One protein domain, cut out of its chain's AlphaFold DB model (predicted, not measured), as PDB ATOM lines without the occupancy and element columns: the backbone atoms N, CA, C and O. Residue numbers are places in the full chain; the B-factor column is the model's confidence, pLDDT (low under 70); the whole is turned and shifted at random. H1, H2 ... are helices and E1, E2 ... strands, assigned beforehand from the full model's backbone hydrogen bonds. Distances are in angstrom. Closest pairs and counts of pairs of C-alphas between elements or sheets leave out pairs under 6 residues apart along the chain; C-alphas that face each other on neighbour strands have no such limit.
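AT A GLANCE: This is residues 105 to 178 and 221 to 248 of the 281 residues of an uncharacterized protein of Monilinia vaccinii-corymbosi (UniProt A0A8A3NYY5). One long helix, H1, makes the longest axis, and a small hairpin of two short strands, E1 and E2, packs on it near its last residues, with a second helix, H2, leading out from the hairpin and away from H1. A stretch with no named element, residues 221 to 248, passes over H1 and folds back along it. Residues 105 to 117 of H1 stick out at one end, and residues 167 to 178, mostly of H2, stick out as a second arm. The printed part has 102 residues, with the named elements in the order H1, E1, E2, H2, an antiparallel sheet E1 - E2, and the class mostly helix. The whole is loose, with a radius of gyration of the C-alphas of 17.0 A, and flat, spanning 51 by 48 by 22 A.

IN THESE COORDINATES: Find C-alpha 105 at (211.606, 152.478, 133.834); from there H1, residues 105 to 140, runs 52.4 A to C-alpha 140 at (221.332, 109.521, 162.243). Next look for E1 at residues 152 to 154, 6.8 A long, and E2 at residues 160 to 162, 7.1 A long. H2 follows at once as residues 163 to 174 and runs 16.5 A to C-alpha 174 at (191.399, 118.090, 152.427).

HOW THE PARTS SIT: Start at residues 131 to 139 of H1, where its C-alphas come within 10 A of the sheet. The closest C-alphas of H1 and E1 are those of Ala 138 and Val 152, 6.0 A apart. Those of H1 and E2 are at Arg 135 and Val 160, 6.2 A apart. E1 and E2 form a hairpin, antiparallel at 148 degrees between their directions; N 153 and O 161 are 2.9 A apart and N 161 and O 153 are 3.0 A apart, both within hydrogen-bond range. Look next at the closest C-alphas of E1 and H2, those of Val 152 and Lys 163, 5.9 A apart. H1 and H2 are apart. In H1 and H2 every O i to N i+4 pair is within hydrogen-bond range.

THE WHOLE: The two C-alphas farthest apart are those of Lys 105 and His 140, 52.4 A. Without the stretches that stand free, the body of 77 residues spans 36 by 28 by 22 A. The link from H1 to E1 is long, with 11 residues; those from E1 to E2 and from E2 to H2 are tight. Residues 179 to 220 are cut out, and C-alphas 178 and 221 are 28.9 A apart across the cut. The mean pLDDT of the printed part is 83.5; look for values under 70 at residues 176 to 178, 231 and 236 of this model.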
ATOM      1  N   LYS A 105     212.545 153.593 133.629       76.94
ATOM      2  CA  LYS A 105     211.606 152.478 133.834       76.94
ATOM      3  C   LYS A 105     212.283 151.116 133.650       76.94
ATOM      4  O   LYS A 105     211.964 150.164 134.365       76.94
ATOM      5  N   TYR A 106     213.196 150.990 132.684       71.25
ATOM      6  CA  TYR A 106     213.886 149.723 132.423       71.25
ATOM      7  C   TYR A 106     215.018 149.459 133.415       71.25
ATOM      8  O   TYR A 106     215.230 148.296 133.751       71.25
ATOM      9  N   ASN A 107     215.689 150.497 133.921       80.50
ATOM     10  CA  ASN A 107     216.734 150.352 134.937       80.50
ATOM     11  C   ASN A 107     216.150 149.894 136.281       80.50
ATOM     12  O   ASN A 107     216.593 148.872 136.805       80.50
ATOM     13  N   LYS A 108     215.058 150.519 136.751       80.44
ATOM     14  CA  LYS A 108     214.345 150.092 137.973       80.44
ATOM     15  C   LYS A 108     213.871 148.636 137.888       80.44
ATOM     16  O   LYS A 108     214.043 147.850 138.816       80.44
ATOM     17  N   ASN A 109     213.325 148.231 136.737       83.94
ATOM     18  CA  ASN A 109     212.906 146.843 136.527       83.94
ATOM     19  C   ASN A 109     214.090 145.868 136.439       83.94
ATOM     20  O   ASN A 109     213.949 144.715 136.841       83.94
ATOM     21  N   LYS A 110     215.239 146.299 135.903       86.69
ATOM     22  CA  LYS A 110     216.455 145.482 135.818       86.69
ATOM     23  C   LYS A 110     217.005 145.184 137.211       86.69
ATOM     24  O   LYS A 110     217.281 144.023 137.495       86.69
ATOM     25  N   GLU A 111     217.105 146.194 138.070       86.88
ATOM     26  CA  GLU A 111     217.557 146.044 139.459       86.88
ATOM     27  C   GLU A 111     216.586 145.205 140.282       86.88
ATOM     28  O   GLU A 111     217.000 144.226 140.892       86.88
ATOM     29  N   ARG A 112     215.280 145.484 140.203       86.12
ATOM     30  CA  ARG A 112     214.268 144.668 140.889       86.12
ATOM     31  C   ARG A 112     214.338 143.198 140.476       86.12
ATOM     32  O   ARG A 112     214.259 142.315 141.320       86.12
ATOM     33  N   ASN A 113     214.478 142.920 139.180       88.62
ATOM     34  CA  ASN A 113     214.579 141.543 138.697       88.62
ATOM     35  C   ASN A 113     215.910 140.886 139.103       88.62
ATOM     36  O   ASN A 113     215.937 139.677 139.311       88.62
ATOM     37  N   ARG A 114     217.000 141.662 139.208       90.38
ATOM     38  CA  ARG A 114     218.298 141.200 139.721       90.38
ATOM     39  C   ARG A 114     218.178 140.803 141.193       90.38
ATOM     40  O   ARG A 114     218.478 139.660 141.506       90.38
ATOM     41  N   LEU A 115     217.663 141.693 142.041       90.69
ATOM     42  CA  LEU A 115     217.427 141.428 143.464       90.69
ATOM     43  C   LEU A 115     216.499 140.228 143.660       90.69
ATOM     44  O   LEU A 115     216.836 139.300 144.381       90.69
ATOM     45  N   HIS A 116     215.393 140.171 142.915       90.19
ATOM     46  CA  HIS A 116     214.480 139.035 142.983       90.19
ATOM     47  C   HIS A 116     215.157 137.708 142.601       90.19
ATOM     48  O   HIS A 116     214.904 136.687 143.232       90.19
ATOM     49  N   ALA A 117     216.028 137.699 141.587       91.12
ATOM     50  CA  ALA A 117     216.777 136.497 141.224       91.12
ATOM     51  C   ALA A 117     217.758 136.073 142.329       91.12
ATOM     52  O   ALA A 117     217.878 134.880 142.600       91.12
ATOM     53  N   ILE A 118     218.412 137.037 142.984       92.38
ATOM     54  CA  ILE A 118     219.297 136.792 144.130       92.38
ATOM     55  C   ILE A 118     218.500 136.204 145.292       92.38
ATOM     56  O   ILE A 118     218.887 135.171 145.823       92.38
ATOM     57  N   ASP A 119     217.354 136.792 145.639       91.00
ATOM     58  CA  ASP A 119     216.503 136.304 146.725       91.00
ATOM     59  C   ASP A 119     215.974 134.891 146.460       91.00
ATOM     60  O   ASP A 119     215.928 134.058 147.369       91.00
ATOM     61  N   VAL A 120     215.603 134.591 145.212       90.81
ATOM     62  CA  VAL A 120     215.156 133.253 144.810       90.81
ATOM     63  C   VAL A 120     216.277 132.225 144.954       90.81
ATOM     64  O   VAL A 120     216.028 131.152 145.506       90.81
ATOM     65  N   GLU A 121     217.495 132.533 144.505       92.44
ATOM     66  CA  GLU A 121     218.637 131.624 144.666       92.44
ATOM     67  C   GLU A 121     219.076 131.501 146.123       92.44
ATOM     68  O   GLU A 121     219.310 130.392 146.594       92.44
ATOM     69  N   ARG A 122     219.103 132.600 146.880       92.44
ATOM     70  CA  ARG A 122     219.395 132.575 148.317       92.44
ATOM     71  C   ARG A 122     218.412 131.666 149.050       92.44
ATOM     72  O   ARG A 122     218.805 130.819 149.845       92.44
ATOM     73  N   TYR A 123     217.123 131.794 148.744       91.12
ATOM     74  CA  TYR A 123     216.092 130.924 149.301       91.12
ATOM     75  C   TYR A 123     216.270 129.460 148.881       91.12
ATOM     76  O   TYR A 123     216.065 128.560 149.692       91.12
ATOM     77  N   LYS A 124     216.686 129.201 147.637       91.69
ATOM     78  CA  LYS A 124     216.982 127.849 147.145       91.69
ATOM     79  C   LYS A 124     218.170 127.220 147.875       91.69
ATOM     80  O   LYS A 124     218.064 126.067 148.271       91.69
ATOM     81  N   ILE A 125     219.248 127.972 148.104       91.56
ATOM     82  CA  ILE A 125     220.401 127.521 148.900       91.56
ATOM     83  C   ILE A 125     219.946 127.140 150.310       91.56
ATOM     84  O   ILE A 125     220.233 126.040 150.772       91.56
ATOM     85  N   ARG A 126     219.154 128.004 150.956       91.25
ATOM     86  CA  ARG A 126     218.615 127.742 152.297       91.25
ATOM     87  C   ARG A 126     217.739 126.491 152.339       91.25
ATOM     88  O   ARG A 126     217.895 125.660 153.226       91.25
ATOM     89  N   LEU A 127     216.839 126.321 151.369       90.81
ATOM     90  CA  LEU A 127     216.026 125.107 151.275       90.81
ATOM     91  C   LEU A 127     216.877 123.857 151.052       90.81
ATOM     92  O   LEU A 127     216.611 122.833 151.670       90.81
ATOM     93  N   ASN A 128     217.894 123.931 150.196       91.19
ATOM     94  CA  ASN A 128     218.787 122.805 149.948       91.19
ATOM     95  C   ASN A 128     219.600 122.440 151.192       91.19
ATOM     96  O   ASN A 128     219.739 121.256 151.469       91.19
ATOM     97  N   ALA A 129     220.053 123.421 151.974       90.88
ATOM     98  CA  ALA A 129     220.718 123.177 153.252       90.88
ATOM     99  C   ALA A 129     219.795 122.474 154.255       90.88
ATOM    100  O   ALA A 129     220.201 121.503 154.886       90.88
ATOM    101  N   VAL A 130     218.529 122.900 154.356       90.81
ATOM    102  CA  VAL A 130     217.535 122.206 155.192       90.81
ATOM    103  C   VAL A 130     217.286 120.788 154.680       90.81
ATOM    104  O   VAL A 130     217.257 119.859 155.475       90.81
ATOM    105  N   ASN A 131     217.153 120.591 153.368       89.94
ATOM    106  CA  ASN A 131     216.951 119.262 152.786       89.94
ATOM    107  C   ASN A 131     218.162 118.343 153.009       89.94
ATOM    108  O   ASN A 131     217.986 117.158 153.270       89.94
ATOM    109  N   GLN A 132     219.383 118.874 152.914       88.38
ATOM    110  CA  GLN A 132     220.614 118.139 153.200       88.38
ATOM    111  C   GLN A 132     220.645 117.713 154.671       88.38
ATOM    112  O   GLN A 132     220.834 116.535 154.957       88.38
ATOM    113  N   ALA A 133     220.335 118.629 155.591       88.56
ATOM    114  CA  ALA A 133     220.209 118.314 157.010       88.56
ATOM    115  C   ALA A 133     219.101 117.281 157.290       88.56
ATOM    116  O   ALA A 133     219.309 116.382 158.091       88.56
ATOM    117  N   GLN A 134     217.962 117.335 156.589       89.25
ATOM    118  CA  GLN A 134     216.904 116.318 156.704       89.25
ATOM    119  C   GLN A 134     217.366 114.937 156.250       89.25
ATOM    120  O   GLN A 134     217.016 113.947 156.882       89.25
ATOM    121  N   ARG A 135     218.138 114.852 155.161       88.25
ATOM    122  CA  ARG A 135     218.687 113.576 154.681       88.25
ATOM    123  C   ARG A 135     219.653 112.968 155.693       88.25
ATOM    124  O   ARG A 135     219.572 111.775 155.941       88.25
ATOM    125  N   LEU A 136     220.517 113.786 156.292       86.88
ATOM    126  CA  LEU A 136     221.427 113.336 157.347       86.88
ATOM    127  C   LEU A 136     220.657 112.934 158.612       86.88
ATOM    128  O   LEU A 136     220.921 111.879 159.179       86.88
ATOM    129  N   ALA A 137     219.651 113.718 159.003       87.69
ATOM    130  CA  ALA A 137     218.765 113.392 160.117       87.69
ATOM    131  C   ALA A 137     218.042 112.056 159.896       87.69
ATOM    132  O   ALA A 137     218.015 111.228 160.791       87.69
ATOM    133  N   ALA A 138     217.553 111.769 158.688       87.62
ATOM    134  CA  ALA A 138     216.929 110.478 158.392       87.62
ATOM    135  C   ALA A 138     217.862 109.270 158.618       87.62
ATOM    136  O   ALA A 138     217.377 108.175 158.869       87.62
ATOM    137  N   ILE A 139     219.184 109.454 158.531       87.00
ATOM    138  CA  ILE A 139     220.167 108.387 158.765       87.00
ATOM    139  C   ILE A 139     220.539 108.303 160.251       87.00
ATOM    140  O   ILE A 139     220.658 107.207 160.793       87.00
ATOM    141  N   HIS A 140     220.733 109.451 160.905       85.06
ATOM    142  CA  HIS A 140     221.332 109.521 162.243       85.06
ATOM    143  C   HIS A 140     220.331 109.789 163.381       85.06
ATOM    144  O   HIS A 140     220.493 109.243 164.468       85.06
ATOM    145  N   ASP A 141     219.303 110.614 163.158       84.62
ATOM    146  CA  ASP A 141     218.295 111.015 164.151       84.62
ATOM    147  C   ASP A 141     216.970 111.417 163.473       84.62
ATOM    148  O   ASP A 141     216.775 112.559 163.044       84.62
ATOM    149  N   HIS A 142     216.020 110.479 163.427       84.94
ATOM    150  CA  HIS A 142     214.695 110.682 162.829       84.94
ATOM    151  C   HIS A 142     213.884 111.793 163.519       84.94
ATOM    152  O   HIS A 142     212.979 112.368 162.908       84.94
ATOM    153  N   SER A 143     214.203 112.139 164.772       84.19
ATOM    154  CA  SER A 143     213.536 113.237 165.481       84.19
ATOM    155  C   SER A 143     213.906 114.610 164.894       84.19
ATOM    156  O   SER A 143     213.127 115.559 165.004       84.19
ATOM    157  N   GLY A 144     215.074 114.710 164.244       82.44
ATOM    158  CA  GLY A 144     215.595 115.921 163.610       82.44
ATOM    159  C   GLY A 144     216.139 116.982 164.575       82.44
ATOM    160  O   GLY A 144     216.733 117.963 164.118       82.44
ATOM    161  N   VAL A 145     215.995 116.790 165.891       86.62
ATOM    162  CA  VAL A 145     216.400 117.752 166.931       86.62
ATOM    163  C   VAL A 145     217.890 118.067 166.855       86.62
ATOM    164  O   VAL A 145     218.267 119.239 166.878       86.62
ATOM    165  N   SER A 146     218.731 117.045 166.679       83.06
ATOM    166  CA  SER A 146     220.189 117.203 166.553       83.06
ATOM    167  C   SER A 146     220.618 118.076 165.367       83.06
ATOM    168  O   SER A 146     221.664 118.721 165.422       83.06
ATOM    169  N   PHE A 147     219.788 118.163 164.323       83.69
ATOM    170  CA  PHE A 147     220.059 118.958 163.125       83.69
ATOM    171  C   PHE A 147     219.307 120.299 163.088       83.69
ATOM    172  O   PHE A 147     219.378 121.030 162.093       83.69
ATOM    173  N   ASN A 148     218.574 120.637 164.155       87.12
ATOM    174  CA  ASN A 148     217.623 121.751 164.198       87.12
ATOM    175  C   ASN A 148     216.573 121.683 163.069       87.12
ATOM    176  O   ASN A 148     216.206 122.690 162.452       87.12
ATOM    177  N   VAL A 149     216.100 120.472 162.767       84.81
ATOM    178  CA  VAL A 149     215.025 120.229 161.805       84.81
ATOM    179  C   VAL A 149     213.871 119.501 162.497       84.81
ATOM    180  O   VAL A 149     214.054 118.840 163.508       84.81
ATOM    181  N   GLY A 150     212.640 119.667 162.009       83.31
ATOM    182  CA  GLY A 150     211.504 118.916 162.556       83.31
ATOM    183  C   GLY A 150     211.579 117.423 162.220       83.31
ATOM    184  O   GLY A 150     212.269 117.061 161.271       83.31
ATOM    185  N   GLU A 151     210.796 116.613 162.942       85.75
ATOM    186  CA  GLU A 151     210.680 115.154 162.773       85.75
ATOM    187  C   GLU A 151     210.618 114.744 161.296       85.75
ATOM    188  O   GLU A 151     209.838 115.294 160.501       85.75
ATOM    189  N   VAL A 152     211.470 113.788 160.937       87.44
ATOM    190  CA  VAL A 152     211.750 113.375 159.566       87.44
ATOM    191  C   VAL A 152     211.227 111.961 159.335       87.44
ATOM    192  O   VAL A 152     211.487 111.052 160.114       87.44
ATOM    193  N   VAL A 153     210.511 111.773 158.226       86.06
ATOM    194  CA  VAL A 153     209.965 110.482 157.800       86.06
ATOM    195  C   VAL A 153     210.513 110.141 156.414       86.06
ATOM    196  O   VAL A 153     210.448 110.954 155.484       86.06
ATOM    197  N   THR A 154     211.051 108.933 156.270       87.19
ATOM    198  CA  THR A 154     211.425 108.335 154.984       87.19
ATOM    199  C   THR A 154     210.200 107.675 154.359       87.19
ATOM    200  O   THR A 154     209.592 106.797 154.966       87.19
ATOM    201  N   LEU A 155     209.815 108.106 153.160       87.12
ATOM    202  CA  LEU A 155     208.732 107.479 152.397       87.12
ATOM    203  C   LEU A 155     209.220 106.218 151.669       87.12
ATOM    204  O   LEU A 155     210.418 106.064 151.443       87.12
ATOM    205  N   GLU A 156     208.280 105.376 151.233       81.81
ATOM    206  CA  GLU A 156     208.538 104.131 150.484       81.81
ATOM    207  C   GLU A 156     209.370 104.360 149.207       81.81
ATOM    208  O   GLU A 156     210.239 103.560 148.879       81.81
ATOM    209  N   ASP A 157     209.199 105.514 148.553       80.00
ATOM    210  CA  ASP A 157     209.974 105.931 147.372       80.00
ATOM    211  C   ASP A 157     211.435 106.335 147.688       80.00
ATOM    212  O   ASP A 157     212.132 106.892 146.837       80.00
ATOM    213  N   GLY A 158     211.886 106.193 148.940       78.56
ATOM    214  CA  GLY A 158     213.190 106.670 149.417       78.56
ATOM    215  C   GLY A 158     213.282 108.193 149.579       78.56
ATOM    216  O   GLY A 158     214.357 108.739 149.833       78.56
ATOM    217  N   THR A 159     212.166 108.921 149.437       84.25
ATOM    218  CA  THR A 159     212.154 110.382 149.600       84.25
ATOM    219  C   THR A 159     211.989 110.787 151.063       84.25
ATOM    220  O   THR A 159     211.074 110.345 151.752       84.25
ATOM    221  N   VAL A 160     212.860 111.684 151.528       84.56
ATOM    222  CA  VAL A 160     212.863 112.198 152.903       84.56
ATOM    223  C   VAL A 160     211.986 113.446 152.999       84.56
ATOM    224  O   VAL A 160     212.170 114.394 152.229       84.56
ATOM    225  N   LYS A 161     211.020 113.465 153.924       84.25
ATOM    226  CA  LYS A 161     210.162 114.636 154.176       84.25
ATOM    227  C   LYS A 161     209.943 114.849 155.668       84.25
ATOM    228  O   LYS A 161     209.818 113.902 156.430       84.25
ATOM    229  N   SER A 162     209.817 116.112 156.076       84.88
ATOM    230  CA  SER A 162     209.383 116.432 157.443       84.88
ATOM    231  C   SER A 162     207.907 116.080 157.657       84.88
ATOM    232  O   SER A 162     207.075 116.345 156.782       84.88
ATOM    233  N   LYS A 163     207.557 115.571 158.836       84.69
ATOM    234  CA  LYS A 163     206.180 115.215 159.213       84.69
ATOM    235  C   LYS A 163     205.210 116.391 159.092       84.69
ATOM    236  O   LYS A 163     204.212 116.296 158.385       84.69
ATOM    237  N   LYS A 164     205.610 117.570 159.587       82.50
ATOM    238  CA  LYS A 164     204.856 118.831 159.418       82.50
ATOM    239  C   LYS A 164     204.568 119.175 157.952       82.50
ATOM    240  O   LYS A 164     203.567 119.815 157.640       82.50
ATOM    241  N   SER A 165     205.454 118.804 157.024       79.62
ATOM    242  CA  SER A 165     205.224 119.042 155.593       79.62
ATOM    243  C   SER A 165     204.249 118.053 154.960       79.62
ATOM    244  O   SER A 165     203.618 118.397 153.958       79.62
ATOM    245  N   LEU A 166     204.124 116.846 155.518       80.75
ATOM    246  CA  LEU A 166     203.121 115.865 155.112       80.75
ATOM    247  C   LEU A 166     201.744 116.262 155.645       80.75
ATOM    248  O   LEU A 166     200.815 116.339 154.847       80.75
ATOM    249  N   GLU A 167     201.651 116.642 156.920       84.75
ATOM    250  CA  GLU A 167     200.420 117.145 157.553       84.75
ATOM    251  C   GLU A 167     199.854 118.343 156.779       84.75
ATOM    252  O   GLU A 167     198.737 118.291 156.277       84.75
ATOM    253  N   ARG A 168     200.672 119.372 156.508       82.12
ATOM    254  CA  ARG A 168     200.239 120.524 155.690       82.12
ATOM    255  C   ARG A 168     199.764 120.139 154.289       82.12
ATOM    256  O   ARG A 168     198.932 120.828 153.704       82.12
ATOM    257  N   LYS A 169     200.333 119.093 153.683       82.31
ATOM    258  CA  LYS A 169     199.884 118.620 152.363       82.31
ATOM    259  C   LYS A 169     198.557 117.882 152.456       82.31
ATOM    260  O   LYS A 169     197.755 118.035 151.539       82.31
ATOM    261  N   GLN A 170     198.344 117.118 153.522       83.00
ATOM    262  CA  GLN A 170     197.074 116.461 153.812       83.00
ATOM    263  C   GLN A 170     195.988 117.509 154.076       83.00
ATOM    264  O   GLN A 170     195.001 117.519 153.351       83.00
ATOM    265  N   GLU A 171     196.241 118.497 154.941       79.00
ATOM    266  CA  GLU A 171     195.333 119.630 155.190       79.00
ATOM    267  C   GLU A 171     194.974 120.384 153.898       79.00
ATOM    268  O   GLU A 171     193.815 120.690 153.634       79.00
ATOM    269  N   LEU A 172     195.957 120.668 153.033       77.75
ATOM    270  CA  LEU A 172     195.708 121.336 151.749       77.75
ATOM    271  C   LEU A 172     194.973 120.452 150.733       77.75
ATOM    272  O   LEU A 172     194.325 120.985 149.828       77.75
ATOM    273  N   ALA A 173     195.122 119.130 150.815       75.69
ATOM    274  CA  ALA A 173     194.376 118.191 149.987       75.69
ATOM    275  C   ALA A 173     192.925 118.087 150.472       75.69
ATOM    276  O   ALA A 173     192.012 118.082 149.650       75.69
ATOM    277  N   GLU A 174     192.712 118.086 151.785       74.31
ATOM    278  CA  GLU A 174     191.399 118.090 152.427       74.31
ATOM    279  C   GLU A 174     190.652 119.403 152.188       74.31
ATOM    280  O   GLU A 174     189.515 119.372 151.736       74.31
ATOM    281  N   ALA A 175     191.312 120.556 152.326       70.31
ATOM    282  CA  ALA A 175     190.725 121.867 152.037       70.31
ATOM    283  C   ALA A 175     190.380 122.086 150.548       70.31
ATOM    284  O   ALA A 175     189.648 123.012 150.203       70.31
ATOM    285  N   LYS A 176     190.935 121.270 149.641       64.94
ATOM    286  CA  LYS A 176     190.590 121.274 148.209       64.94
ATOM    287  C   LYS A 176     189.497 120.280 147.848       64.94
ATOM    288  O   LYS A 176     189.011 120.340 146.716       64.94
ATOM    289  N   LYS A 177     189.112 119.379 148.755       54.19
ATOM    290  CA  LYS A 177     187.874 118.623 148.578       54.19
ATOM    291  C   LYS A 177     186.727 119.634 148.691       54.19
ATOM    292  O   LYS A 177     186.762 120.469 149.596       54.19
ATOM    293  N   PRO A 178     185.762 119.641 147.758       51.88
ATOM    294  CA  PRO A 178     184.623 120.536 147.855       51.88
ATOM    295  C   PRO A 178     183.860 120.158 149.120       51.88
ATOM    296  O   PRO A 178     183.233 119.107 149.194       51.88
ATOM    297  N   PRO A 221     209.164 133.386 153.776       82.25
ATOM    298  CA  PRO A 221     209.605 133.163 155.146       82.25
ATOM    299  C   PRO A 221     210.935 132.407 155.138       82.25
ATOM    300  O   PRO A 221     211.110 131.440 154.394       82.25
ATOM    301  N   ILE A 222     211.889 132.877 155.939       80.94
ATOM    302  CA  ILE A 222     213.222 132.284 156.022       80.94
ATOM    303  C   ILE A 222     213.102 130.987 156.835       80.94
ATOM    304  O   ILE A 222     212.583 131.035 157.951       80.94
ATOM    305  N   PRO A 223     213.532 129.829 156.301       81.88
ATOM    306  CA  PRO A 223     213.538 128.603 157.085       81.88
ATOM    307  C   PRO A 223     214.564 128.703 158.230       81.88
ATOM    308  O   PRO A 223     215.570 129.401 158.074       81.88
ATOM    309  N   PRO A 224     214.335 128.015 159.364       83.88
ATOM    310  CA  PRO A 224     215.306 127.975 160.454       83.88
ATOM    311  C   PRO A 224     216.646 127.429 159.948       83.88
ATOM    312  O   PRO A 224     216.675 126.551 159.081       83.88
ATOM    313  N   ARG A 225     217.753 127.981 160.459       87.38
ATOM    314  CA  ARG A 225     219.104 127.560 160.073       87.38
ATOM    315  C   ARG A 225     219.357 126.143 160.607       87.38
ATOM    316  O   ARG A 225     219.322 125.970 161.828       87.38
ATOM    317  N   PRO A 226     219.614 125.154 159.735       86.44
ATOM    318  CA  PRO A 226     219.973 123.818 160.182       86.44
ATOM    319  C   PRO A 226     221.402 123.810 160.734       86.44
ATOM    320  O   PRO A 226     222.231 124.639 160.351       86.44
ATOM    321  N   VAL A 227     221.685 122.862 161.620       85.88
ATOM    322  CA  VAL A 227     223.018 122.629 162.192       85.88
ATOM    323  C   VAL A 227     223.450 121.224 161.796       85.88
ATOM    324  O   VAL A 227     222.637 120.308 161.806       85.88
ATOM    325  N   ILE A 228     224.709 121.050 161.399       81.88
ATOM    326  CA  ILE A 228     225.290 119.719 161.190       81.88
ATOM    327  C   ILE A 228     226.212 119.477 162.389       81.88
ATOM    328  O   ILE A 228     227.158 120.250 162.551       81.88
ATOM    329  N   PRO A 229     225.925 118.490 163.256       78.00
ATOM    330  CA  PRO A 229     226.762 118.214 164.415       78.00
ATOM    331  C   PRO A 229     228.148 117.709 163.987       78.00
ATOM    332  O   PRO A 229     228.308 117.053 162.953       78.00
ATOM    333  N   GLU A 230     229.157 118.040 164.792       73.62
ATOM    334  CA  GLU A 230     230.548 117.656 164.555       73.62
ATOM    335  C   GLU A 230     230.682 116.122 164.590       73.62
ATOM    336  O   GLU A 230     230.238 115.474 165.534       73.62
ATOM    337  N   GLY A 231     231.252 115.534 163.532       68.94
ATOM    338  CA  GLY A 231     231.408 114.077 163.380       68.94
ATOM    339  C   GLY A 231     230.570 113.441 162.264       68.94
ATOM    340  O   GLY A 231     230.815 112.288 161.917       68.94
ATOM    341  N   ILE A 232     229.636 114.177 161.652       73.56
ATOM    342  CA  ILE A 232     228.850 113.696 160.505       73.56
ATOM    343  C   ILE A 232     229.404 114.313 159.221       73.56
ATOM    344  O   ILE A 232     229.251 115.510 158.966       73.56
ATOM    345  N   SER A 233     230.076 113.498 158.408       74.12
ATOM    346  CA  SER A 233     230.615 113.927 157.117       74.12
ATOM    347  C   SER A 233     229.519 114.016 156.060       74.12
ATOM    348  O   SER A 233     228.655 113.144 155.959       74.12
ATOM    349  N   LEU A 234     229.594 115.048 155.221       80.31
ATOM    350  CA  LEU A 234     228.782 115.125 154.013       80.31
ATOM    351  C   LEU A 234     229.189 114.014 153.030       80.31
ATOM    352  O   LEU A 234     230.378 113.698 152.947       80.31
ATOM    353  N   PRO A 235     228.239 113.439 152.275       76.25
ATOM    354  CA  PRO A 235     228.556 112.461 151.241       76.25
ATOM    355  C   PRO A 235     229.491 113.064 150.180       76.25
ATOM    356  O   PRO A 235     229.349 114.227 149.789       76.25
ATOM    357  N   GLU A 236     230.458 112.267 149.718       69.69
ATOM    358  CA  GLU A 236     231.490 112.704 148.777       69.69
ATOM    359  C   GLU A 236     230.872 113.224 147.467       69.69
ATOM    360  O   GLU A 236     230.095 112.541 146.802       69.69
ATOM    361  N   GLY A 237     231.215 114.462 147.096       73.25
ATOM    362  CA  GLY A 237     230.757 115.108 145.861       73.25
ATOM    363  C   GLY A 237     229.511 115.995 145.989       73.25
ATOM    364  O   GLY A 237     229.194 116.707 145.034       73.25
ATOM    365  N   GLU A 238     228.827 116.028 147.139       77.44
ATOM    366  CA  GLU A 238     227.768 117.018 147.380       77.44
ATOM    367  C   GLU A 238     228.344 118.367 147.849       77.44
ATOM    368  O   GLU A 238     229.218 118.435 148.714       77.44
ATOM    369  N   GLU A 239     227.828 119.477 147.308       77.94
ATOM    370  CA  GLU A 239     228.163 120.809 147.820       77.94
ATOM    371  C   GLU A 239     227.659 120.973 149.266       77.94
ATOM    372  O   GLU A 239     226.531 120.598 149.602       77.94
ATOM    373  N   ASN A 240     228.471 121.595 150.123       84.81
ATOM    374  CA  ASN A 240     228.055 121.956 151.476       84.81
ATOM    375  C   ASN A 240     227.120 123.173 151.434       84.81
ATOM    376  O   ASN A 240     227.567 124.318 151.516       84.81
ATOM    377  N   TRP A 241     225.813 122.935 151.325       85.25
ATOM    378  CA  TRP A 241     224.812 124.000 151.235       85.25
ATOM    379  C   TRP A 241     224.744 124.867 152.497       85.25
ATOM    380  O   TRP A 241     224.347 126.030 152.406       85.25
ATOM    381  N   LEU A 242     225.154 124.342 153.657       85.69
ATOM    382  CA  LEU A 242     225.213 125.104 154.904       85.69
ATOM    383  C   LEU A 242     226.354 126.130 154.890       85.69
ATOM    384  O   LEU A 242     226.157 127.262 155.324       85.69
ATOM    385  N   ALA A 243     227.512 125.784 154.321       86.75
ATOM    386  CA  ALA A 243     228.588 126.751 154.086       86.75
ATOM    387  C   ALA A 243     228.149 127.859 153.113       86.75
ATOM    388  O   ALA A 243     228.587 129.004 153.215       86.75
ATOM    389  N   LEU A 244     227.230 127.535 152.196       87.12
ATOM    390  CA  LEU A 244     226.665 128.492 151.250       87.12
ATOM    391  C   LEU A 244     225.557 129.388 151.858       87.12
ATOM    392  O   LEU A 244     225.036 130.266 151.169       87.12
ATOM    393  N   TRP A 245     225.178 129.187 153.125       86.69
ATOM    394  CA  TRP A 245     224.037 129.867 153.751       86.69
ATOM    395  C   TRP A 245     224.216 131.389 153.867       86.69
ATOM    396  O   TRP A 245     223.269 132.139 153.617       86.69
ATOM    397  N   ASP A 246     225.433 131.828 154.197       86.88
ATOM    398  CA  ASP A 246     225.792 133.230 154.465       86.88
ATOM    399  C   ASP A 246     226.545 133.888 153.284       86.88
ATOM    400  O   ASP A 246     227.302 134.843 153.449       86.88
ATOM    401  N   ILE A 247     226.346 133.381 152.062       91.00
ATOM    402  CA  ILE A 247     226.988 133.908 150.850       91.00
ATOM    403  C   ILE A 247     226.540 135.339 150.533       91.00
ATOM    404  O   ILE A 247     225.358 135.685 150.608       91.00
ATOM    405  N   SER A 248     227.498 136.144 150.066       93.88
ATOM    406  CA  SER A 248     227.266 137.515 149.600       93.88
ATOM    407  C   SER A 248     226.502 137.598 148.269       93.88
ATOM    408  O   SER A 248     226.601 136.734 147.395       93.88
TER     409      SER A 248